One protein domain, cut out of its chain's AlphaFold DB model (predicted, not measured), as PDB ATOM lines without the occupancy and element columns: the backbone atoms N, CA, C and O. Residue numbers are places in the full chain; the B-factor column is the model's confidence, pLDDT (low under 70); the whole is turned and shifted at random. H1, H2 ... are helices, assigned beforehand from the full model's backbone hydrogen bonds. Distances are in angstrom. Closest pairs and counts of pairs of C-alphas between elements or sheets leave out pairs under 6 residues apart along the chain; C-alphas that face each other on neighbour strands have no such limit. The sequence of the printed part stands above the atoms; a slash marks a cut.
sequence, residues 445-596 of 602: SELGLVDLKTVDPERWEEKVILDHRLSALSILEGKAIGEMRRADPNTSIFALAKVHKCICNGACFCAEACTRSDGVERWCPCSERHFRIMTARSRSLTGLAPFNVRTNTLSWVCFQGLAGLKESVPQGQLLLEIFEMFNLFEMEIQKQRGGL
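Overview. This is residues 445 to 596 of the 602 residues of an uncharacterized protein of Penicillium decumbens (UniProt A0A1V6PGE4). The longest helix, H7, makes a helical hairpin with H6 along one side of the domain, while the long H1 stands at the far side. Between them sit the short helices H2, H3 and H4 with their links, H2 and H4 packing on H1, and H5, which packs on H3 and H6. The printed part has 152 residues with seven named helices, H1 to H7 in chain order, and no named strand; the class is all helix. It is compact, with a radius of gyration of the C-alphas of 16.5 A and spans of 48 by 40 by 26 A.

Along the chain. H7, residues 571 to 594, is 34.2 A long and ends at C-alpha 594 (-7.454, -22.744, 24.074). H6, residues 547 to 563, measures 24.0 A, and H5, residues 527 to 538, 16.2 A. H1, residues 457 to 477, begins at C-alpha 457 (-35.060, -5.820, 53.859) and measures 29.8 A. H2 holds residues 481 to 487, H3 493 to 498 and H4 510 to 515.

Arrangement. H7 and H6 touch at a shallow tilt of 13 degrees, opposite ways, closest at C-alphas 581 and 558, 6.1 A. H5 joins them in an up and down bundle, each helix running against the one before. H5 touches H6 at C-alphas 529 and 557, 5.3 A, and H3 at 527 and 497, 4.9 A. H1 touches H2 with residues 470 to 474 alone, about perpendicular at 88 degrees, closest at C-alphas 474 and 481, 5.5 A. H4 touches H2 at C-alphas 515 and 481, 5.1 A. H1 and H7 are apart. Every O i to N i+4 pair is within hydrogen-bond range in H1 to H7.

Size, cuts and confidence. The C-alphas farthest apart, of Leu 476 and Leu 596, are 51.5 A apart. The printed part has no cut; the links H3 to H4 and H4 to H5 are long. Residues 595 to 596 have pLDDT under 70.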
ATOM      1  N   SER A 445     -14.916  -2.449  43.054       73.56
ATOM      2  CA  SER A 445     -16.121  -1.730  42.620       73.56
ATOM      3  C   SER A 445     -16.787  -2.313  41.374       73.56
ATOM      4  O   SER A 445     -17.975  -2.100  41.170       73.56
ATOM      5  N   GLU A 446     -16.025  -3.012  40.535       79.12
ATOM      6  CA  GLU A 446     -16.510  -3.649  39.306       79.12
ATOM      7  C   GLU A 446     -16.795  -5.140  39.509       79.12
ATOM      8  O   GLU A 446     -17.392  -5.786  38.645       79.12
ATOM      9  N   LEU A 447     -16.412  -5.713  40.658       78.94
ATOM     10  CA  LEU A 447     -16.933  -7.020  41.025       78.94
ATOM     11  C   LEU A 447     -18.413  -6.873  41.323       78.94
ATOM     12  O   LEU A 447     -18.808  -6.063  42.154       78.94
ATOM     13  N   GLY A 448     -19.224  -7.719  40.689       80.69
ATOM     14  CA  GLY A 448     -20.663  -7.803  40.928       80.69
ATOM     15  C   GLY A 448     -21.028  -8.349  42.312       80.69
ATOM     16  O   GLY A 448     -21.919  -9.185  42.410       80.69
ATOM     17  N   LEU A 449     -20.324  -7.949  43.372       83.62
ATOM     18  CA  LEU A 449     -20.724  -8.166  44.754       83.62
ATOM     19  C   LEU A 449     -22.011  -7.380  45.021       83.62
ATOM     20  O   LEU A 449     -22.206  -6.280  44.506       83.62
ATOM     21  N   VAL A 450     -22.914  -7.969  45.796       83.12
ATOM     22  CA  VAL A 450     -24.192  -7.330  46.117       83.12
ATOM     23  C   VAL A 450     -23.972  -6.318  47.233       83.12
ATOM     24  O   VAL A 450     -23.531  -6.687  48.324       83.12
ATOM     25  N   ASP A 451     -24.343  -5.059  46.991       81.19
ATOM     26  CA  ASP A 451     -24.501  -4.095  48.076       81.19
ATOM     27  C   ASP A 451     -25.715  -4.501  48.914       81.19
ATOM     28  O   ASP A 451     -26.857  -4.418  48.472       81.19
ATOM     29  N   LEU A 452     -25.479  -4.950  50.146       77.75
ATOM     30  CA  LEU A 452     -26.557  -5.379  51.036       77.75
ATOM     31  C   LEU A 452     -27.560  -4.257  51.339       77.75
ATOM     32  O   LEU A 452     -28.680  -4.553  51.741       77.75
ATOM     33  N   LYS A 453     -27.188  -2.986  51.135       79.75
ATOM     34  CA  LYS A 453     -28.096  -1.844  51.314       79.75
ATOM     35  C   LYS A 453     -29.169  -1.749  50.232       79.75
ATOM     36  O   LYS A 453     -30.156  -1.053  50.443       79.75
ATOM     37  N   THR A 454     -28.967  -2.392  49.083       82.69
ATOM     38  CA  THR A 454     -29.919  -2.373  47.962       82.69
ATOM     39  C   THR A 454     -30.818  -3.608  47.934       82.69
ATOM     40  O   THR A 454     -31.728  -3.682  47.112       82.69
ATOM     41  N   VAL A 455     -30.586  -4.571  48.829       83.19
ATOM     42  CA  VAL A 455     -31.402  -5.781  48.960       83.19
ATOM     43  C   VAL A 455     -32.675  -5.458  49.739       83.19
ATOM     44  O   VAL A 455     -32.628  -4.751  50.740       83.19
ATOM     45  N   ASP A 456     -33.800  -6.016  49.287       88.38
ATOM     46  CA  ASP A 456     -35.083  -5.953  49.988       88.38
ATOM     47  C   ASP A 456     -34.943  -6.404  51.460       88.38
ATOM     48  O   ASP A 456     -34.538  -7.553  51.699       88.38
ATOM     49  N   PRO A 457     -35.244  -5.528  52.442       87.44
ATOM     50  CA  PRO A 457     -35.060  -5.820  53.859       87.44
ATOM     51  C   PRO A 457     -35.817  -7.055  54.346       87.44
ATOM     52  O   PRO A 457     -35.248  -7.825  55.116       87.44
ATOM     53  N   GLU A 458     -37.050  -7.280  53.881       87.81
ATOM     54  CA  GLU A 458     -37.884  -8.399  54.349       87.81
ATOM     55  C   GLU A 458     -37.296  -9.739  53.888       87.81
ATOM     56  O   GLU A 458     -37.001 -10.628  54.692       87.81
ATOM     57  N   ARG A 459     -36.979  -9.845  52.591       84.75
ATOM     58  CA  ARG A 459     -36.277 -11.012  52.028       84.75
ATOM     59  C   ARG A 459     -34.892 -11.224  52.640       84.75
ATOM     60  O   ARG A 459     -34.390 -12.352  52.673       84.75
ATOM     61  N   TRP A 460     -34.219 -10.156  53.066       87.00
ATOM     62  CA  TRP A 460     -32.926 -10.270  53.735       87.00
ATOM     63  C   TRP A 460     -33.065 -10.782  55.170       87.00
ATOM     64  O   TRP A 460     -32.271 -11.630  55.582       87.00
ATOM     65  N   GLU A 461     -34.081 -10.333  55.905       88.81
ATOM     66  CA  GLU A 461     -34.370 -10.793  57.265       88.81
ATOM     67  C   GLU A 461     -34.643 -12.303  57.301       88.81
ATOM     68  O   GLU A 461     -34.039 -13.017  58.107       88.81
ATOM     69  N   GLU A 462     -35.432 -12.828  56.360       89.25
ATOM     70  CA  GLU A 462     -35.656 -14.275  56.230       89.25
ATOM     71  C   GLU A 462     -34.344 -15.056  56.050       89.25
ATOM     72  O   GLU A 462     -34.107 -16.074  56.712       89.25
ATOM     73  N   LYS A 463     -33.440 -14.552  55.199       88.00
ATOM     74  CA  LYS A 463     -32.114 -15.156  54.994       88.00
ATOM     75  C   LYS A 463     -31.254 -15.092  56.249       88.00
ATOM     76  O   LYS A 463     -30.557 -16.059  56.557       88.00
ATOM     77  N   VAL A 464     -31.304 -13.985  56.988       89.62
ATOM     78  CA  VAL A 464     -30.582 -13.830  58.258       89.62
ATOM     79  C   VAL A 464     -31.089 -14.834  59.294       89.62
ATOM     80  O   VAL A 464     -30.274 -15.486  59.951       89.62
ATOM     81  N   ILE A 465     -32.405 -15.048  59.396       92.38
ATOM     82  CA  ILE A 465     -32.993 -16.058  60.292       92.38
ATOM     83  C   ILE A 465     -32.497 -17.464  59.933       92.38
ATOM     84  O   ILE A 465     -32.089 -18.221  60.820       92.38
ATOM     85  N   LEU A 466     -32.511 -17.826  58.646       91.94
ATOM     86  CA  LEU A 466     -32.000 -19.121  58.183       91.94
ATOM     87  C   LEU A 466     -30.512 -19.286  58.489       91.94
ATOM     88  O   LEU A 466     -30.092 -20.343  58.964       91.94
ATOM     89  N   ASP A 467     -29.722 -18.235  58.287       92.75
ATOM     90  CA  ASP A 467     -28.298 -18.272  58.583       92.75
ATOM     91  C   ASP A 467     -28.022 -18.431  60.092       92.75
ATOM     92  O   ASP A 467     -27.110 -19.171  60.469       92.75
ATOM     93  N   HIS A 468     -28.808 -17.792  60.969       95.25
ATOM     94  CA  HIS A 468     -28.706 -17.973  62.428       95.25
ATOM     95  C   HIS A 468     -29.064 -19.396  62.853       95.25
ATOM     96  O   HIS A 468     -28.369 -19.989  63.680       95.25
ATOM     97  N   ARG A 469     -30.107 -19.984  62.253       95.25
ATOM     98  CA  ARG A 469     -30.459 -21.398  62.474       95.25
ATOM     99  C   ARG A 469     -29.324 -22.321  62.037       95.25
ATOM    100  O   ARG A 469     -28.954 -23.229  62.782       95.25
ATOM    101  N   LEU A 470     -28.738 -22.065  60.867       95.31
ATOM    102  CA  LEU A 470     -27.616 -22.849  60.355       95.31
ATOM    103  C   LEU A 470     -26.367 -22.692  61.226       95.31
ATOM    104  O   LEU A 470     -25.668 -23.671  61.464       95.31
ATOM    105  N   SER A 471     -26.093 -21.489  61.730       95.81
ATOM    106  CA  SER A 471     -25.020 -21.229  62.695       95.81
ATOM    107  C   SER A 471     -25.218 -22.024  63.982       95.81
ATOM    108  O   SER A 471     -24.300 -22.731  64.393       95.81
ATOM    109  N   ALA A 472     -26.416 -21.985  64.571       96.19
ATOM    110  CA  ALA A 472     -26.731 -22.759  65.767       96.19
ATOM    111  C   ALA A 472     -26.522 -24.264  65.534       96.19
ATOM    112  O   ALA A 472     -25.863 -24.920  66.339       96.19
ATOM    113  N   LEU A 473     -26.996 -24.792  64.399       95.62
ATOM    114  CA  LEU A 473     -26.758 -26.185  64.014       95.62
ATOM    115  C   LEU A 473     -25.262 -26.487  63.842       95.62
ATOM    116  O   LEU A 473     -24.770 -27.480  64.367       95.62
ATOM    117  N   SER A 474     -24.524 -25.610  63.161       95.75
ATOM    118  CA  SER A 474     -23.080 -25.758  62.937       95.75
ATOM    119  C   SER A 474     -22.313 -25.833  64.260       95.75
ATOM    120  O   SER A 474     -21.431 -26.674  64.416       95.75
ATOM    121  N   ILE A 475     -22.683 -24.993  65.235       95.06
ATOM    122  CA  ILE A 475     -22.103 -24.995  66.585       95.06
ATOM    123  C   ILE A 475     -22.390 -26.322  67.294       95.06
ATOM    124  O   ILE A 475     -21.473 -26.904  67.869       95.06
ATOM    125  N   LEU A 476     -23.633 -26.812  67.234       96.00
ATOM    126  CA  LEU A 476     -24.023 -28.087  67.849       96.00
ATOM    127  C   LEU A 476     -23.290 -29.284  67.225       96.00
ATOM    128  O   LEU A 476     -22.912 -30.208  67.941       96.00
ATOM    129  N   GLU A 477     -23.050 -29.255  65.914       95.25
ATOM    130  CA  GLU A 477     -22.312 -30.301  65.196       95.25
ATOM    131  C   GLU A 477     -20.782 -30.146  65.264       95.25
ATOM    132  O   GLU A 477     -20.054 -31.010  64.774       95.25
ATOM    133  N   GLY A 478     -20.274 -29.048  65.834       93.88
ATOM    134  CA  GLY A 478     -18.840 -28.755  65.872       93.88
ATOM    135  C   GLY A 478     -18.218 -28.485  64.495       93.88
ATOM    136  O   GLY A 478     -17.016 -28.689  64.317       93.88
ATOM    137  N   LYS A 479     -19.016 -28.036  63.520       95.56
ATOM    138  CA  LYS A 479     -18.585 -27.725  62.147       95.56
ATOM    139  C   LYS A 479     -18.574 -26.224  61.894       95.56
ATOM    140  O   LYS A 479     -19.246 -25.454  62.579       95.56
ATOM    141  N   ALA A 480     -17.833 -25.789  60.878       95.31
ATOM    142  CA  ALA A 480     -17.916 -24.401  60.437       95.31
ATOM    143  C   ALA A 480     -19.168 -24.171  59.574       95.31
ATOM    144  O   ALA A 480     -19.498 -24.994  58.720       95.31
ATOM    145  N   ILE A 481     -19.809 -23.003  59.698       95.75
ATOM    146  CA  ILE A 481     -20.994 -22.655  58.886       95.75
ATOM    147  C   ILE A 481     -20.718 -22.732  57.376       95.75
ATOM    148  O   ILE A 481     -21.583 -23.102  56.585       95.75
ATOM    149  N   GLY A 482     -19.487 -22.410  56.965       95.81
ATOM    150  CA  GLY A 482     -19.069 -22.504  55.571       95.81
ATOM    151  C   GLY A 482     -18.977 -23.945  55.060       95.81
ATOM    152  O   GLY A 482     -19.233 -24.167  53.881       95.81
ATOM    153  N   GLU A 483     -18.679 -24.919  55.922       95.06
ATOM    154  CA  GLU A 483     -18.687 -26.348  55.572       95.06
ATOM    155  C   GLU A 483     -20.115 -26.849  55.391       95.06
ATOM    156  O   GLU A 483     -20.404 -27.514  54.398       95.06
ATOM    157  N   MET A 484     -21.022 -26.455  56.289       95.25
ATOM    158  CA  MET A 484     -22.442 -26.800  56.186       95.25
ATOM    159  C   MET A 484     -23.054 -26.279  54.882       95.25
ATOM    160  O   MET A 484     -23.734 -27.019  54.179       95.25
ATOM    161  N   ARG A 485     -22.729 -25.037  54.500       95.25
ATOM    162  CA  ARG A 485     -23.171 -24.440  53.227       95.25
ATOM    163  C   ARG A 485     -22.675 -25.196  51.998       95.25
ATOM    164  O   ARG A 485     -23.401 -25.282  51.021       95.25
ATOM    165  N   ARG A 486     -21.446 -25.726  52.026       93.69
ATOM    166  CA  ARG A 486     -20.892 -26.535  50.922       93.69
ATOM    167  C   ARG A 486     -21.457 -27.943  50.858       93.69
ATOM    168  O   ARG A 486     -21.448 -28.532  49.785       93.69
ATOM    169  N   ALA A 487     -21.864 -28.487  52.000       93.31
ATOM    170  CA  ALA A 487     -22.468 -29.807  52.068       93.31
ATOM    171  C   ALA A 487     -23.912 -29.811  51.544       93.31
ATOM    172  O   ALA A 487     -24.388 -30.858  51.117       93.31
ATOM    173  N   ASP A 488     -24.594 -28.662  51.560       91.81
ATOM    174  CA  ASP A 488     -25.947 -28.528  51.029       91.81
ATOM    175  C   ASP A 488     -25.946 -28.385  49.491       91.81
ATOM    176  O   ASP A 488     -25.505 -27.355  48.971       91.81
ATOM    177  N   PRO A 489     -26.475 -29.374  48.741       88.56
ATOM    178  CA  PRO A 489     -26.522 -29.320  47.281       88.56
ATOM    179  C   PRO A 489     -27.482 -28.252  46.741       88.56
ATOM    180  O   PRO A 489     -27.346 -27.849  45.587       88.56
ATOM    181  N   ASN A 490     -28.439 -27.780  47.547       88.62
ATOM    182  CA  ASN A 490     -29.402 -26.757  47.130       88.62
ATOM    183  C   ASN A 490     -28.846 -25.336  47.277       88.62
ATOM    184  O   ASN A 490     -29.429 -24.369  46.781       88.62
ATOM    185  N   THR A 491     -27.709 -25.193  47.957       89.00
ATOM    186  CA  THR A 491     -27.108 -23.900  48.245       89.00
ATOM    187  C   THR A 491     -26.132 -23.489  47.141       89.00
ATOM    188  O   THR A 491     -25.098 -24.113  46.901       89.00
ATOM    189  N   SER A 492     -26.407 -22.351  46.497       92.25
ATOM    190  CA  SER A 492     -25.464 -21.749  45.549       92.25
ATOM    191  C   SER A 492     -24.309 -21.060  46.281       92.25
ATOM    192  O   SER A 492     -24.420 -19.933  46.769       92.25
ATOM    193  N   ILE A 493     -23.153 -21.726  46.306       93.88
ATOM    194  CA  ILE A 493     -21.904 -21.193  46.873       93.88
ATOM    195  C   ILE A 493     -21.473 -19.888  46.194       93.88
ATOM    196  O   ILE A 493     -20.976 -18.974  46.860       93.88
ATOM    197  N   PHE A 494     -21.717 -19.770  44.886       91.81
ATOM    198  CA  PHE A 494     -21.453 -18.547  44.135       91.81
ATOM    199  C   PHE A 494     -22.295 -17.379  44.652       91.81
ATOM    200  O   PHE A 494     -21.750 -16.313  44.947       91.81
ATOM    201  N   ALA A 495     -23.605 -17.593  44.830       91.44
ATOM    202  CA  ALA A 495     -24.511 -16.571  45.345       91.44
ATOM    203  C   ALA A 495     -24.132 -16.146  46.769       91.44
ATOM    204  O   ALA A 495     -24.112 -14.954  47.063       91.44
ATOM    205  N   LEU A 496     -23.755 -17.095  47.633       93.00
ATOM    206  CA  LEU A 496     -23.314 -16.799  48.996       93.00
ATOM    207  C   LEU A 496     -22.058 -15.925  49.041       93.00
ATOM    208  O   LEU A 496     -22.029 -14.935  49.771       93.00
ATOM    209  N   ALA A 497     -21.028 -16.248  48.253       92.94
ATOM    210  CA  ALA A 497     -19.831 -15.409  48.196       92.94
ATOM    211  C   ALA A 497     -20.145 -14.009  47.644       92.94
ATOM    212  O   ALA A 497     -19.594 -13.026  48.146       92.94
ATOM    213  N   LYS A 498     -21.069 -13.919  46.673       90.81
ATOM    214  CA  LYS A 498     -21.554 -12.660  46.084       90.81
ATOM    215  C   LYS A 498     -22.191 -11.727  47.127       90.81
ATOM    216  O   LYS A 498     -22.037 -10.517  47.021       90.81
ATOM    217  N   VAL A 499     -22.864 -12.281  48.142       90.38
ATOM    218  CA  VAL A 499     -23.478 -11.536  49.267       90.38
ATOM    219  C   VAL A 499     -22.625 -11.560  50.548       90.38
ATOM    220  O   VAL A 499     -23.147 -11.469  51.658       90.38
ATOM    221  N   HIS A 500     -21.305 -11.714  50.416       90.50
ATOM    222  CA  HIS A 500     -20.336 -11.677  51.521       90.50
ATOM    223  C   HIS A 500     -20.477 -12.765  52.599       90.50
ATOM    224  O   HIS A 500     -19.898 -12.652  53.685       90.50
ATOM    225  N   LYS A 501     -21.202 -13.851  52.322       92.69
ATOM    226  CA  LYS A 501     -21.414 -14.933  53.289       92.69
ATOM    227  C   LYS A 501     -20.219 -15.885  53.323       92.69
ATOM    228  O   LYS A 501     -19.562 -16.151  52.318       92.69
ATOM    229  N   CYS A 502     -19.921 -16.398  54.516       94.19
ATOM    230  CA  CYS A 502     -18.819 -17.336  54.713       94.19
ATOM    231  C   CYS A 502     -19.111 -18.678  54.043       94.19
ATOM    232  O   CYS A 502     -20.125 -19.314  54.328       94.19
ATOM    233  N   ILE A 503     -18.173 -19.119  53.213       95.81
ATOM    234  CA  ILE A 503     -18.167 -20.446  52.600       95.81
ATOM    235  C   ILE A 503     -16.862 -21.177  52.911       95.81
ATOM    236  O   ILE A 503     -16.461 -22.031  52.141       95.81
ATOM    237  N   CYS A 504     -16.115 -20.803  53.950       95.06
ATOM    238  CA  CYS A 504     -14.794 -21.369  54.239       95.06
ATOM    239  C   CYS A 504     -14.866 -22.705  54.999       95.06
ATOM    240  O   CYS A 504     -15.793 -22.924  55.772       95.06
ATOM    241  N   ASN A 505     -13.849 -23.558  54.830       93.31
ATOM    242  CA  ASN A 505     -13.665 -24.754  55.659       93.31
ATOM    243  C   ASN A 505     -13.187 -24.383  57.068       93.31
ATOM    244  O   ASN A 505     -12.606 -23.312  57.263       93.31
ATOM    245  N   GLY A 506     -13.319 -25.305  58.019       93.19
ATOM    246  CA  GLY A 506     -12.897 -25.169  59.415       93.19
ATOM    247  C   GLY A 506     -11.399 -24.910  59.603       93.19
ATOM    248  O   GLY A 506     -10.988 -24.377  60.638       93.19
ATOM    249  N   ALA A 507     -10.585 -25.218  58.590       94.12
ATOM    250  CA  ALA A 507      -9.161 -24.890  58.537       94.12
ATOM    251  C   ALA A 507      -8.873 -23.387  58.352       94.12
ATOM    252  O   ALA A 507      -7.776 -22.932  58.675       94.12
ATOM    253  N   CYS A 508      -9.834 -22.616  57.840       93.88
ATOM    254  CA  CYS A 508      -9.686 -21.178  57.635       93.88
ATOM    255  C   CYS A 508      -9.751 -20.418  58.967       93.88
ATOM    256  O   CYS A 508     -10.527 -20.762  59.863       93.88
ATOM    257  N   PHE A 509      -8.984 -19.339  59.089       91.44
ATOM    258  CA  PHE A 509      -8.961 -18.481  60.271       91.44
ATOM    259  C   PHE A 509     -10.328 -17.844  60.565       91.44
ATOM    260  O   PHE A 509     -10.686 -17.671  61.727       91.44
ATOM    261  N   CYS A 510     -11.115 -17.533  59.528       91.62
ATOM    262  CA  CYS A 510     -12.421 -16.895  59.690       91.62
ATOM    263  C   CYS A 510     -13.513 -17.868  60.155       91.62
ATOM    264  O   CYS A 510     -14.576 -17.419  60.575       91.62
ATOM    265  N   ALA A 511     -13.267 -19.183  60.089       93.50
ATOM    266  CA  ALA A 511     -14.293 -20.204  60.268       93.50
ATOM    267  C   ALA A 511     -15.020 -20.077  61.611       93.50
ATOM    268  O   ALA A 511     -16.245 -20.079  61.646       93.50
ATOM    269  N   GLU A 512     -14.279 -19.906  62.705       91.94
ATOM    270  CA  GLU A 512     -14.858 -19.762  64.044       91.94
ATOM    271  C   GLU A 512     -15.641 -18.450  64.170       91.94
ATOM    272  O   GLU A 512     -16.811 -18.455  64.545       91.94
ATOM    273  N   ALA A 513     -15.022 -17.334  63.778       91.75
ATOM    274  CA  ALA A 513     -15.632 -16.013  63.867       91.75
ATOM    275  C   ALA A 513     -16.922 -15.913  63.045       91.75
ATOM    276  O   ALA A 513     -17.892 -15.354  63.533       91.75
ATOM    277  N   CYS A 514     -16.957 -16.481  61.838       93.69
ATOM    278  CA  CYS A 514     -18.143 -16.493  60.982       93.69
ATOM    279  C   CYS A 514     -19.216 -17.499  61.427       93.69
ATOM    280  O   CYS A 514     -20.351 -17.387  60.975       93.69
ATOM    281  N   THR A 515     -18.867 -18.493  62.250       94.88
ATOM    282  CA  THR A 515     -19.816 -19.516  62.726       94.88
ATOM    283  C   THR A 515     -20.551 -19.076  63.985       94.88
ATOM    284  O   THR A 515     -21.674 -19.517  64.202       94.88
ATOM    285  N   ARG A 516     -19.962 -18.202  64.808       92.38
ATOM    286  CA  ARG A 516     -20.641 -17.624  65.977       92.38
ATOM    287  C   ARG A 516     -21.871 -16.823  65.559       92.38
ATOM    288  O   ARG A 516     -21.847 -16.186  64.512       92.38
ATOM    289  N   SER A 517     -22.889 -16.780  66.420       81.38
ATOM    290  CA  SER A 517     -24.144 -16.051  66.179       81.38
ATOM    291  C   SER A 517     -23.919 -14.582  65.800       81.38
ATOM    292  O   SER A 517     -24.499 -14.094  64.838       81.38
ATOM    293  N   ASP A 518     -22.990 -13.890  66.463       85.06
ATOM    294  CA  ASP A 518     -22.639 -12.496  66.156       85.06
ATOM    295  C   ASP A 518     -21.850 -12.315  64.845       85.06
ATOM    296  O   ASP A 518     -21.650 -11.191  64.383       85.06
ATOM    297  N   GLY A 519     -21.361 -13.409  64.264       84.62
ATOM    298  CA  GLY A 519     -20.561 -13.433  63.045       84.62
ATOM    299  C   GLY A 519     -21.326 -13.765  61.772       84.62
ATOM    300  O   GLY A 519     -20.807 -13.518  60.686       84.62
ATOM    301  N   VAL A 520     -22.547 -14.285  61.884       85.88
ATOM    302  CA  VAL A 520     -23.382 -14.721  60.752       85.88
ATOM    303  C   VAL A 520     -23.812 -13.560  59.848       85.88
ATOM    304  O   VAL A 520     -23.903 -13.681  58.620       85.88
ATOM    305  N   GLU A 521     -24.071 -12.418  60.474       85.88
ATOM    306  CA  GLU A 521     -24.442 -11.170  59.810       85.88
ATOM    307  C   GLU A 521     -23.217 -10.396  59.310       85.88
ATOM    308  O   GLU A 521     -23.332  -9.532  58.440       85.88
ATOM    309  N   ARG A 522     -22.023 -10.715  59.826       85.44
ATOM    310  CA  ARG A 522     -20.784 -10.047  59.423       85.44
ATOM    311  C   ARG A 522     -20.327 -10.534  58.058       85.44
ATOM    312  O   ARG A 522     -20.466 -11.699  57.693       85.44
ATOM    313  N   TRP A 523     -19.685  -9.629  57.331       87.88
ATOM    314  CA  TRP A 523     -19.023  -9.968  56.081       87.88
ATOM    315  C   TRP A 523     -17.865 -10.920  56.341       87.88
ATOM    316  O   TRP A 523     -17.003 -10.670  57.190       87.88
ATOM    317  N   CYS A 524     -17.830 -12.013  55.588       90.75
ATOM    318  CA  CYS A 524     -16.701 -12.917  55.629       90.75
ATOM    319  C   CYS A 524     -15.491 -12.250  54.955       90.75
ATOM    320  O   CYS A 524     -15.580 -11.892  53.781       90.75
ATOM    321  N   PRO A 525     -14.325 -12.158  55.623       89.06
ATOM    322  CA  PRO A 525     -13.126 -11.562  55.026       89.06
ATOM    323  C   PRO A 525     -12.582 -12.362  53.830       89.06
ATOM    324  O   PRO A 525     -11.739 -11.875  53.087       89.06
ATOM    325  N   CYS A 526     -13.049 -13.597  53.630       92.00
ATOM    326  CA  CYS A 526     -12.646 -14.461  52.524       92.00
ATOM    327  C   CYS A 526     -13.639 -14.447  51.353       92.00
ATOM    328  O   CYS A 526     -13.398 -15.137  50.361       92.00
ATOM    329  N   SER A 527     -14.766 -13.728  51.452       91.06
ATOM    330  CA  SER A 527     -15.818 -13.796  50.431       91.06
ATOM    331  C   SER A 527     -15.343 -13.267  49.080       91.06
ATOM    332  O   SER A 527     -15.557 -13.932  48.074       91.06
ATOM    333  N   GLU A 528     -14.633 -12.134  49.058       90.12
ATOM    334  CA  GLU A 528     -14.082 -11.554  47.826       90.12
ATOM    335  C   GLU A 528     -13.123 -12.531  47.142       90.12
ATOM    336  O   GLU A 528     -13.256 -12.810  45.952       90.12
ATOM    337  N   ARG A 529     -12.193 -13.108  47.912       92.38
ATOM    338  CA  ARG A 529     -11.253 -14.127  47.436       92.38
ATOM    339  C   ARG A 529     -11.995 -15.275  46.749       92.38
ATOM    340  O   ARG A 529     -11.668 -15.652  45.626       92.38
ATOM    341  N   HIS A 530     -12.995 -15.834  47.426       93.69
ATOM    342  CA  HIS A 530     -13.786 -16.932  46.885       93.69
ATOM    343  C   HIS A 530     -14.582 -16.526  45.645       93.69
ATOM    344  O   HIS A 530     -14.619 -17.283  44.676       93.69
ATOM    345  N   PHE A 531     -15.181 -15.337  45.657       92.44
ATOM    346  CA  PHE A 531     -15.929 -14.809  44.528       92.44
ATOM    347  C   PHE A 531     -15.026 -14.647  43.297       92.44
ATOM    348  O   PHE A 531     -15.358 -15.167  42.237       92.44
ATOM    349  N   ARG A 532     -13.825 -14.072  43.452       91.69
ATOM    350  CA  ARG A 532     -12.808 -13.979  42.387       91.69
ATOM    351  C   ARG A 532     -12.414 -15.343  41.827       91.69
ATOM    352  O   ARG A 532     -12.393 -15.514  40.612       91.69
ATOM    353  N   ILE A 533     -12.142 -16.321  42.697       93.12
ATOM    354  CA  ILE A 533     -11.807 -17.691  42.278       93.12
ATOM    355  C   ILE A 533     -12.940 -18.288  41.439       93.12
ATOM    356  O   ILE A 533     -12.692 -18.852  40.374       93.12
ATOM    357  N   MET A 534     -14.187 -18.158  41.890       92.31
ATOM    358  CA  MET A 534     -15.322 -18.716  41.161       92.31
ATOM    359  C   MET A 534     -15.586 -17.983  39.846       92.31
ATOM    360  O   MET A 534     -15.815 -18.643  38.840       92.31
ATOM    361  N   THR A 535     -15.473 -16.655  39.807       89.31
ATOM    362  CA  THR A 535     -15.579 -15.875  38.563       89.31
ATOM    363  C   THR A 535     -14.508 -16.290  37.553       89.31
ATOM    364  O   THR A 535     -14.814 -16.514  36.381       89.31
ATOM    365  N   ALA A 536     -13.264 -16.481  38.005       89.56
ATOM    366  CA  ALA A 536     -12.185 -16.969  37.152       89.56
ATOM    367  C   ALA A 536     -12.463 -18.381  36.611       89.56
ATOM    368  O   ALA A 536     -12.165 -18.658  35.447       89.56
ATOM    369  N   ARG A 537     -13.073 -19.266  37.413       90.50
ATOM    370  CA  ARG A 537     -13.490 -20.612  36.980       90.50
ATOM    371  C   ARG A 537     -14.609 -20.567  35.944       90.50
ATOM    372  O   ARG A 537     -14.448 -21.176  34.889       90.50
ATOM    373  N   SER A 538     -15.675 -19.816  36.215       86.31
ATOM    374  CA  SER A 538     -16.883 -19.747  35.380       86.31
ATOM    375  C   SER A 538     -16.653 -19.127  34.002       86.31
ATOM    376  O   SER A 538     -17.444 -19.342  33.088       86.31
ATOM    377  N   ARG A 539     -15.574 -18.358  33.821       84.69
ATOM    378  CA  ARG A 539     -15.242 -17.759  32.527       84.69
ATOM    379  C   ARG A 539     -14.910 -18.839  31.485       84.69
ATOM    380  O   ARG A 539     -13.946 -19.575  31.670       84.69
ATOM    381  N   SER A 540     -15.635 -18.886  30.371       74.50
ATOM    382  CA  SER A 540     -15.383 -19.833  29.270       74.50
ATOM    383  C   SER A 540     -14.245 -19.409  28.333       74.50
ATOM    384  O   SER A 540     -13.571 -20.260  27.762       74.50
ATOM    385  N   LEU A 541     -14.010 -18.102  28.188       76.88
ATOM    386  CA  LEU A 541     -13.033 -17.530  27.258       76.88
ATOM    387  C   LEU A 541     -11.820 -16.917  27.972       76.88
ATOM    388  O   LEU A 541     -11.757 -16.802  29.198       76.88
ATOM    389  N   THR A 542     -10.834 -16.490  27.189       80.12
ATOM    390  CA  THR A 542      -9.745 -15.645  27.689       80.12
ATOM    391  C   THR A 542     -10.331 -14.364  28.296       80.12
ATOM    392  O   THR A 542     -11.202 -13.736  27.698       80.12
ATOM    393  N   GLY A 543      -9.882 -13.978  29.492       75.69
ATOM    394  CA  GLY A 543     -10.310 -12.717  30.106       75.69
ATOM    395  C   GLY A 543      -9.861 -11.492  29.318       75.69
ATOM    396  O   GLY A 543      -8.876 -11.561  28.589       75.69
ATOM    397  N   LEU A 544     -10.557 -10.367  29.518       82.06
ATOM    398  CA  LEU A 544     -10.235  -9.086  28.875       82.06
ATOM    399  C   LEU A 544      -8.863  -8.544  29.302       82.06
ATOM    400  O   LEU A 544      -8.132  -7.994  28.484       82.06
ATOM    401  N   ALA A 545      -8.499  -8.725  30.573       86.69
ATOM    402  CA  ALA A 545      -7.191  -8.325  31.080       86.69
ATOM    403  C   ALA A 545      -6.068  -9.201  30.488       86.69
ATOM    404  O   ALA A 545      -6.303 -10.382  30.234       86.69
ATOM    405  N   PRO A 546      -4.837  -8.692  30.314       90.75
ATOM    406  CA  PRO A 546      -3.685  -9.486  29.879       90.75
ATOM    407  C   PRO A 546      -3.373 -10.691  30.791       90.75
ATOM    408  O   PRO A 546      -3.654 -10.672  31.989       90.75
ATOM    409  N   PHE A 547      -2.763 -11.749  30.240       92.31
ATOM    410  CA  PHE A 547      -2.507 -13.014  30.959       92.31
ATOM    411  C   PHE A 547      -1.696 -12.834  32.252       92.31
ATOM    412  O   PHE A 547      -2.023 -13.429  33.281       92.31
ATOM    413  N   ASN A 548      -0.682 -11.972  32.230       92.44
ATOM    414  CA  ASN A 548       0.133 -11.651  33.401       92.44
ATOM    415  C   ASN A 548      -0.693 -10.995  34.528       92.44
ATOM    416  O   ASN A 548      -0.539 -11.353  35.694       92.44
ATOM    417  N   VAL A 549      -1.627 -10.093  34.204       92.25
ATOM    418  CA  VAL A 549      -2.522  -9.444  35.185       92.25
ATOM    419  C   VAL A 549      -3.495 -10.459  35.793       92.25
ATOM    420  O   VAL A 549      -3.678 -10.515  37.013       92.25
ATOM    421  N   ARG A 550      -4.071 -11.334  34.961       92.81
ATOM    422  CA  ARG A 550      -4.990 -12.388  35.426       92.81
ATOM    423  C   ARG A 550      -4.280 -13.389  36.339       92.81
ATOM    424  O   ARG A 550      -4.786 -13.723  37.407       92.81
ATOM    425  N   THR A 551      -3.072 -13.819  35.977       94.25
ATOM    426  CA  THR A 551      -2.275 -14.739  36.806       94.25
ATOM    427  C   THR A 551      -1.718 -14.079  38.071       94.25
ATOM    428  O   THR A 551      -1.631 -14.750  39.101       94.25
ATOM    429  N   ASN A 552      -1.429 -12.771  38.067       93.81
ATOM    430  CA  ASN A 552      -1.148 -12.011  39.295       93.81
ATOM    431  C   ASN A 552      -2.352 -12.020  40.246       93.81
ATOM    432  O   ASN A 552      -2.188 -12.272  41.440       93.81
ATOM    433  N   THR A 553      -3.562 -11.815  39.715       93.50
ATOM    434  CA  THR A 553      -4.795 -11.874  40.510       93.50
ATOM    435  C   THR A 553      -5.009 -13.266  41.099       93.50
ATOM    436  O   THR A 553      -5.243 -13.388  42.301       93.50
ATOM    437  N   LEU A 554      -4.868 -14.323  40.288       94.88
ATOM    438  CA  LEU A 554      -4.960 -15.709  40.762       94.88
ATOM    439  C   LEU A 554      -3.927 -16.008  41.855       94.88
ATOM    440  O   LEU A 554      -4.274 -16.574  42.890       94.88
ATOM    441  N   SER A 555      -2.682 -15.573  41.670       95.75
ATOM    442  CA  SER A 555      -1.619 -15.728  42.673       95.75
ATOM    443  C   SER A 555      -1.968 -15.036  43.983       95.75
ATOM    444  O   SER A 555      -1.768 -15.606  45.053       95.75
ATOM    445  N   TRP A 556      -2.521 -13.824  43.910       94.88
ATOM    446  CA  TRP A 556      -2.927 -13.059  45.084       94.88
ATOM    447  C   TRP A 556      -4.038 -13.748  45.863       94.88
ATOM    448  O   TRP A 556      -3.903 -13.949  47.070       94.88
ATOM    449  N   VAL A 557      -5.105 -14.188  45.191       94.56
ATOM    450  CA  VAL A 557      -6.199 -14.895  45.873       94.56
ATOM    451  C   VAL A 557      -5.756 -16.265  46.397       94.56
ATOM    452  O   VAL A 557      -6.259 -16.715  47.427       94.56
ATOM    453  N   CYS A 558      -4.790 -16.927  45.753       96.38
ATOM    454  CA  CYS A 558      -4.181 -18.151  46.283       96.38
ATOM    455  C   CYS A 558      -3.342 -17.859  47.534       96.38
ATOM    456  O   CYS A 558      -3.503 -18.539  48.549       96.38
ATOM    457  N   PHE A 559      -2.532 -16.797  47.517       96.19
ATOM    458  CA  PHE A 559      -1.772 -16.362  48.687       96.19
ATOM    459  C   PHE A 559      -2.681 -15.981  49.860       96.19
ATOM    460  O   PHE A 559      -2.426 -16.405  50.983       96.19
ATOM    461  N   GLN A 560      -3.780 -15.260  49.612       93.94
ATOM    462  CA  GLN A 560      -4.788 -14.963  50.635       93.94
ATOM    463  C   GLN A 560      -5.390 -16.238  51.244       93.94
ATOM    464  O   GLN A 560      -5.663 -16.274  52.442       93.94
ATOM    465  N   GLY A 561      -5.581 -17.286  50.437       94.31
ATOM    466  CA  GLY A 561      -6.031 -18.598  50.905       94.31
ATOM    467  C   GLY A 561      -5.041 -19.248  51.856       94.31
ATOM    468  O   GLY A 561      -5.399 -19.571  52.986       94.31
ATOM    469  N   LEU A 562      -3.782 -19.350  51.426       95.88
ATOM    470  CA  LEU A 562      -2.687 -19.914  52.217       95.88
ATOM    471  C   LEU A 562      -2.459 -19.135  53.516       95.88
ATOM    472  O   LEU A 562      -2.363 -19.728  54.591       95.88
ATOM    473  N   ALA A 563      -2.423 -17.805  53.436       93.56
ATOM    474  CA  ALA A 563      -2.291 -16.919  54.588       93.56
ATOM    475  C   ALA A 563      -3.509 -16.979  55.523       93.56
ATOM    476  O   ALA A 563      -3.364 -16.786  56.727       93.56
ATOM    477  N   GLY A 564      -4.692 -17.266  54.977       91.69
ATOM    478  CA  GLY A 564      -5.937 -17.429  55.717       91.69
ATOM    479  C   GLY A 564      -6.104 -18.793  56.394       91.69
ATOM    480  O   GLY A 564      -7.122 -19.039  57.037       91.69
ATOM    481  N   LEU A 565      -5.152 -19.715  56.284       93.56
ATOM    482  CA  LEU A 565      -5.205 -20.950  57.067       93.56
ATOM    483  C   LEU A 565      -4.816 -20.683  58.527       93.56
ATOM    484  O   LEU A 565      -3.944 -19.863  58.813       93.56
ATOM    485  N   LYS A 566      -5.448 -21.391  59.472       91.06
ATOM    486  CA  LYS A 566      -5.055 -21.341  60.890       91.06
ATOM    487  C   LYS A 566      -3.595 -21.778  61.042       91.06
ATOM    488  O   LYS A 566      -3.158 -22.730  60.408       91.06
ATOM    489  N   GLU A 567      -2.854 -21.167  61.960       85.00
ATOM    490  CA  GLU A 567      -1.433 -21.495  62.176       85.00
ATOM    491  C   GLU A 567      -1.196 -22.963  62.568       85.00
ATOM    492  O   GLU A 567      -0.124 -23.514  62.319       85.00
ATOM    493  N   SER A 568      -2.195 -23.599  63.184       86.69
ATOM    494  CA  SER A 568      -2.163 -24.988  63.643       86.69
ATOM    495  C   SER A 568      -2.610 -26.009  62.593       86.69
ATOM    496  O   SER A 568      -2.669 -27.195  62.915       86.69
ATOM    497  N   VAL A 569      -2.932 -25.599  61.356       90.94
ATOM    498  CA  VAL A 569      -3.345 -26.567  60.324       90.94
ATOM    499  C   VAL A 569      -2.229 -27.577  60.053       90.94
ATOM    500  O   VAL A 569      -1.056 -27.197  60.076       90.94
ATOM    501  N   PRO A 570      -2.544 -28.848  59.767       92.06
ATOM    502  CA  PRO A 570      -1.541 -29.828  59.368       92.06
ATOM    503  C   PRO A 570      -0.938 -29.477  57.999       92.06
ATOM    504  O   PRO A 570      -1.571 -28.807  57.182       92.06
ATOM    505  N   GLN A 571       0.273 -29.972  57.723       88.50
ATOM    506  CA  GLN A 571       0.966 -29.740  56.445       88.50
ATOM    507  C   GLN A 571       0.130 -30.185  55.235       88.50
ATOM    508  O   GLN A 571       0.088 -29.491  54.226       88.50
ATOM    509  N   GLY A 572      -0.616 -31.289  55.362       89.75
ATOM    510  CA  GLY A 572      -1.507 -31.771  54.305       89.75
ATOM    511  C   GLY A 572      -2.541 -30.733  53.850       89.75
ATOM    512  O   GLY A 572      -2.848 -30.665  52.668       89.75
ATOM    513  N   GLN A 573      -3.020 -29.864  54.747       92.50
ATOM    514  CA  GLN A 573      -3.984 -28.822  54.385       92.50
ATOM    515  C   GLN A 573      -3.347 -27.686  53.573       92.50
ATOM    516  O   GLN A 573      -3.993 -27.151  52.675       92.50
ATOM    517  N   LEU A 574      -2.088 -27.332  53.866       93.25
ATOM    518  CA  LEU A 574      -1.318 -26.384  53.050       93.25
ATOM    519  C   LEU A 574      -1.113 -26.942  51.643       93.25
ATOM    520  O   LEU A 574      -1.346 -26.240  50.663       93.25
ATOM    521  N   LEU A 575      -0.747 -28.223  51.547       92.19
ATOM    522  CA  LEU A 575      -0.563 -28.896  50.264       92.19
ATOM    523  C   LEU A 575      -1.860 -28.933  49.448       92.19
ATOM    524  O   LEU A 575      -1.813 -28.657  48.257       92.19
ATOM    525  N   LEU A 576      -3.016 -29.203  50.067       92.75
ATOM    526  CA  LEU A 576      -4.313 -29.155  49.377       92.75
ATOM    527  C   LEU A 576      -4.619 -27.768  48.792       92.75
ATOM    528  O   LEU A 576      -5.098 -27.673  47.665       92.75
ATOM    529  N   GLU A 577      -4.307 -26.696  49.522       94.50
ATOM    530  CA  GLU A 577      -4.497 -25.326  49.032       94.50
ATOM    531  C   GLU A 577      -3.545 -25.001  47.862       94.50
ATOM    532  O   GLU A 577      -3.940 -24.348  46.895       94.50
ATOM    533  N   ILE A 578      -2.306 -25.510  47.906       94.94
ATOM    534  CA  ILE A 578      -1.339 -25.420  46.799       94.94
ATOM    535  C   ILE A 578      -1.808 -26.241  45.583       94.94
ATOM    536  O   ILE A 578      -1.698 -25.781  44.448       94.94
ATOM    537  N   PHE A 579      -2.376 -27.432  45.789       93.94
ATOM    538  CA  PHE A 579      -2.956 -28.227  44.701       93.94
ATOM    539  C   PHE A 579      -4.114 -27.501  44.020       93.94
ATOM    540  O   PHE A 579      -4.197 -27.495  42.792       93.94
ATOM    541  N   GLU A 580      -4.970 -26.841  44.797       93.81
ATOM    542  CA  GLU A 580      -6.048 -26.033  44.237       93.81
ATOM    543  C   GLU A 580      -5.512 -24.863  43.401       93.81
ATOM    544  O   GLU A 580      -6.023 -24.582  42.318       93.81
ATOM    545  N   MET A 581      -4.424 -24.224  43.844       95.81
ATOM    546  CA  MET A 581      -3.725 -23.231  43.028       95.81
ATOM    547  C   MET A 581      -3.268 -23.826  41.687       95.81
ATOM    548  O   MET A 581      -3.480 -23.194  40.653       95.81
ATOM    549  N   PHE A 582      -2.690 -25.033  41.660       95.75
ATOM    550  CA  PHE A 582      -2.293 -25.656  40.391       95.75
ATOM    551  C   PHE A 582      -3.467 -25.871  39.446       95.75
ATOM    552  O   PHE A 582      -3.339 -25.547  38.269       95.75
ATOM    553  N   ASN A 583      -4.612 -26.323  39.956       95.25
ATOM    554  CA  ASN A 583      -5.816 -26.491  39.143       95.25
ATOM    555  C   ASN A 583      -6.282 -25.151  38.547       95.25
ATOM    556  O   ASN A 583      -6.627 -25.079  37.367       95.25
ATOM    557  N   LEU A 584      -6.257 -24.069  39.336       95.38
ATOM    558  CA  LEU A 584      -6.612 -22.724  38.868       95.38
ATOM    559  C   LEU A 584      -5.692 -22.233  37.748       95.38
ATOM    560  O   LEU A 584      -6.172 -21.699  36.747       95.38
ATOM    561  N   PHE A 585      -4.385 -22.433  37.901       96.50
ATOM    562  CA  PHE A 585      -3.407 -22.062  36.882       96.50
ATOM    563  C   PHE A 585      -3.507 -22.928  35.632       96.50
ATOM    564  O   PHE A 585      -3.423 -22.394  34.529       96.50
ATOM    565  N   GLU A 586      -3.724 -24.234  35.784       94.88
ATOM    566  CA  GLU A 586      -3.916 -25.148  34.660       94.88
ATOM    567  C   GLU A 586      -5.115 -24.719  33.813       94.88
ATOM    568  O   GLU A 586      -4.976 -24.548  32.602       94.88
ATOM    569  N   MET A 587      -6.257 -24.426  34.445       93.06
ATOM    570  CA  MET A 587      -7.426 -23.892  33.741       93.06
ATOM    571  C   MET A 587      -7.131 -22.561  33.041       93.06
ATOM    572  O   MET A 587      -7.561 -22.353  31.909       93.06
ATOM    573  N   GLU A 588      -6.420 -21.637  33.687       93.94
ATOM    574  CA  GLU A 588      -6.140 -20.322  33.101       93.94
ATOM    575  C   GLU A 588      -5.160 -20.403  31.920       93.94
ATOM    576  O   GLU A 588      -5.349 -19.724  30.907       93.94
ATOM    577  N   ILE A 589      -4.154 -21.279  32.004       93.69
ATOM    578  CA  ILE A 589      -3.236 -21.583  30.899       93.69
ATOM    579  C   ILE A 589      -3.992 -22.259  29.754       93.69
ATOM    580  O   ILE A 589      -3.823 -21.871  28.595       93.69
ATOM    581  N   GLN A 590      -4.869 -23.218  30.060       91.06
ATOM    582  CA  GLN A 590      -5.725 -23.856  29.062       91.06
ATOM    583  C   GLN A 590      -6.628 -22.840  28.363       91.06
ATOM    584  O   GLN A 590      -6.728 -22.896  27.147       91.06
ATOM    585  N   LYS A 591      -7.216 -21.864  29.066       90.31
ATOM    586  CA  LYS A 591      -7.995 -20.779  28.432       90.31
ATOM    587  C   LYS A 591      -7.118 -19.908  27.529       90.31
ATOM    588  O   LYS A 591      -7.495 -19.614  26.397       90.31
ATOM    589  N   GLN A 592      -5.920 -19.546  27.991       91.69
ATOM    590  CA  GLN A 592      -4.975 -18.707  27.245       91.69
ATOM    591  C   GLN A 592      -4.469 -19.365  25.949       91.69
ATOM    592  O   GLN A 592      -4.251 -18.667  24.949       91.69
ATOM    593  N   ARG A 593      -4.275 -20.690  25.975       87.81
ATOM    594  CA  ARG A 593      -3.876 -21.515  24.820       87.81
ATOM    595  C   ARG A 593      -5.079 -21.939  23.964       87.81
ATOM    596  O   ARG A 593      -4.974 -22.012  22.746       87.81
ATOM    597  N   GLY A 594      -6.215 -22.182  24.612       70.94
ATOM    598  CA  GLY A 594      -7.454 -22.744  24.074       70.94
ATOM    599  C   GLY A 594      -8.419 -21.743  23.449       70.94
ATOM    600  O   GLY A 594      -9.381 -22.158  22.808       70.94
ATOM    601  N   GLY A 595      -8.130 -20.439  23.526       52.62
ATOM    602  CA  GLY A 595      -8.840 -19.396  22.773       52.62
ATOM    603  C   GLY A 595      -8.831 -19.574  21.241       52.62
ATOM    604  O   GLY A 595      -9.414 -18.751  20.545       52.62
ATOM    605  N   LEU A 596      -8.192 -20.634  20.725       39.50
ATOM    606  CA  LEU A 596      -8.157 -21.048  19.319       39.50
ATOM    607  C   LEU A 596      -8.479 -22.545  19.081       39.50
ATOM    608  O   LEU A 596      -8.461 -22.973  17.932       39.50
TER     609      LEU A 596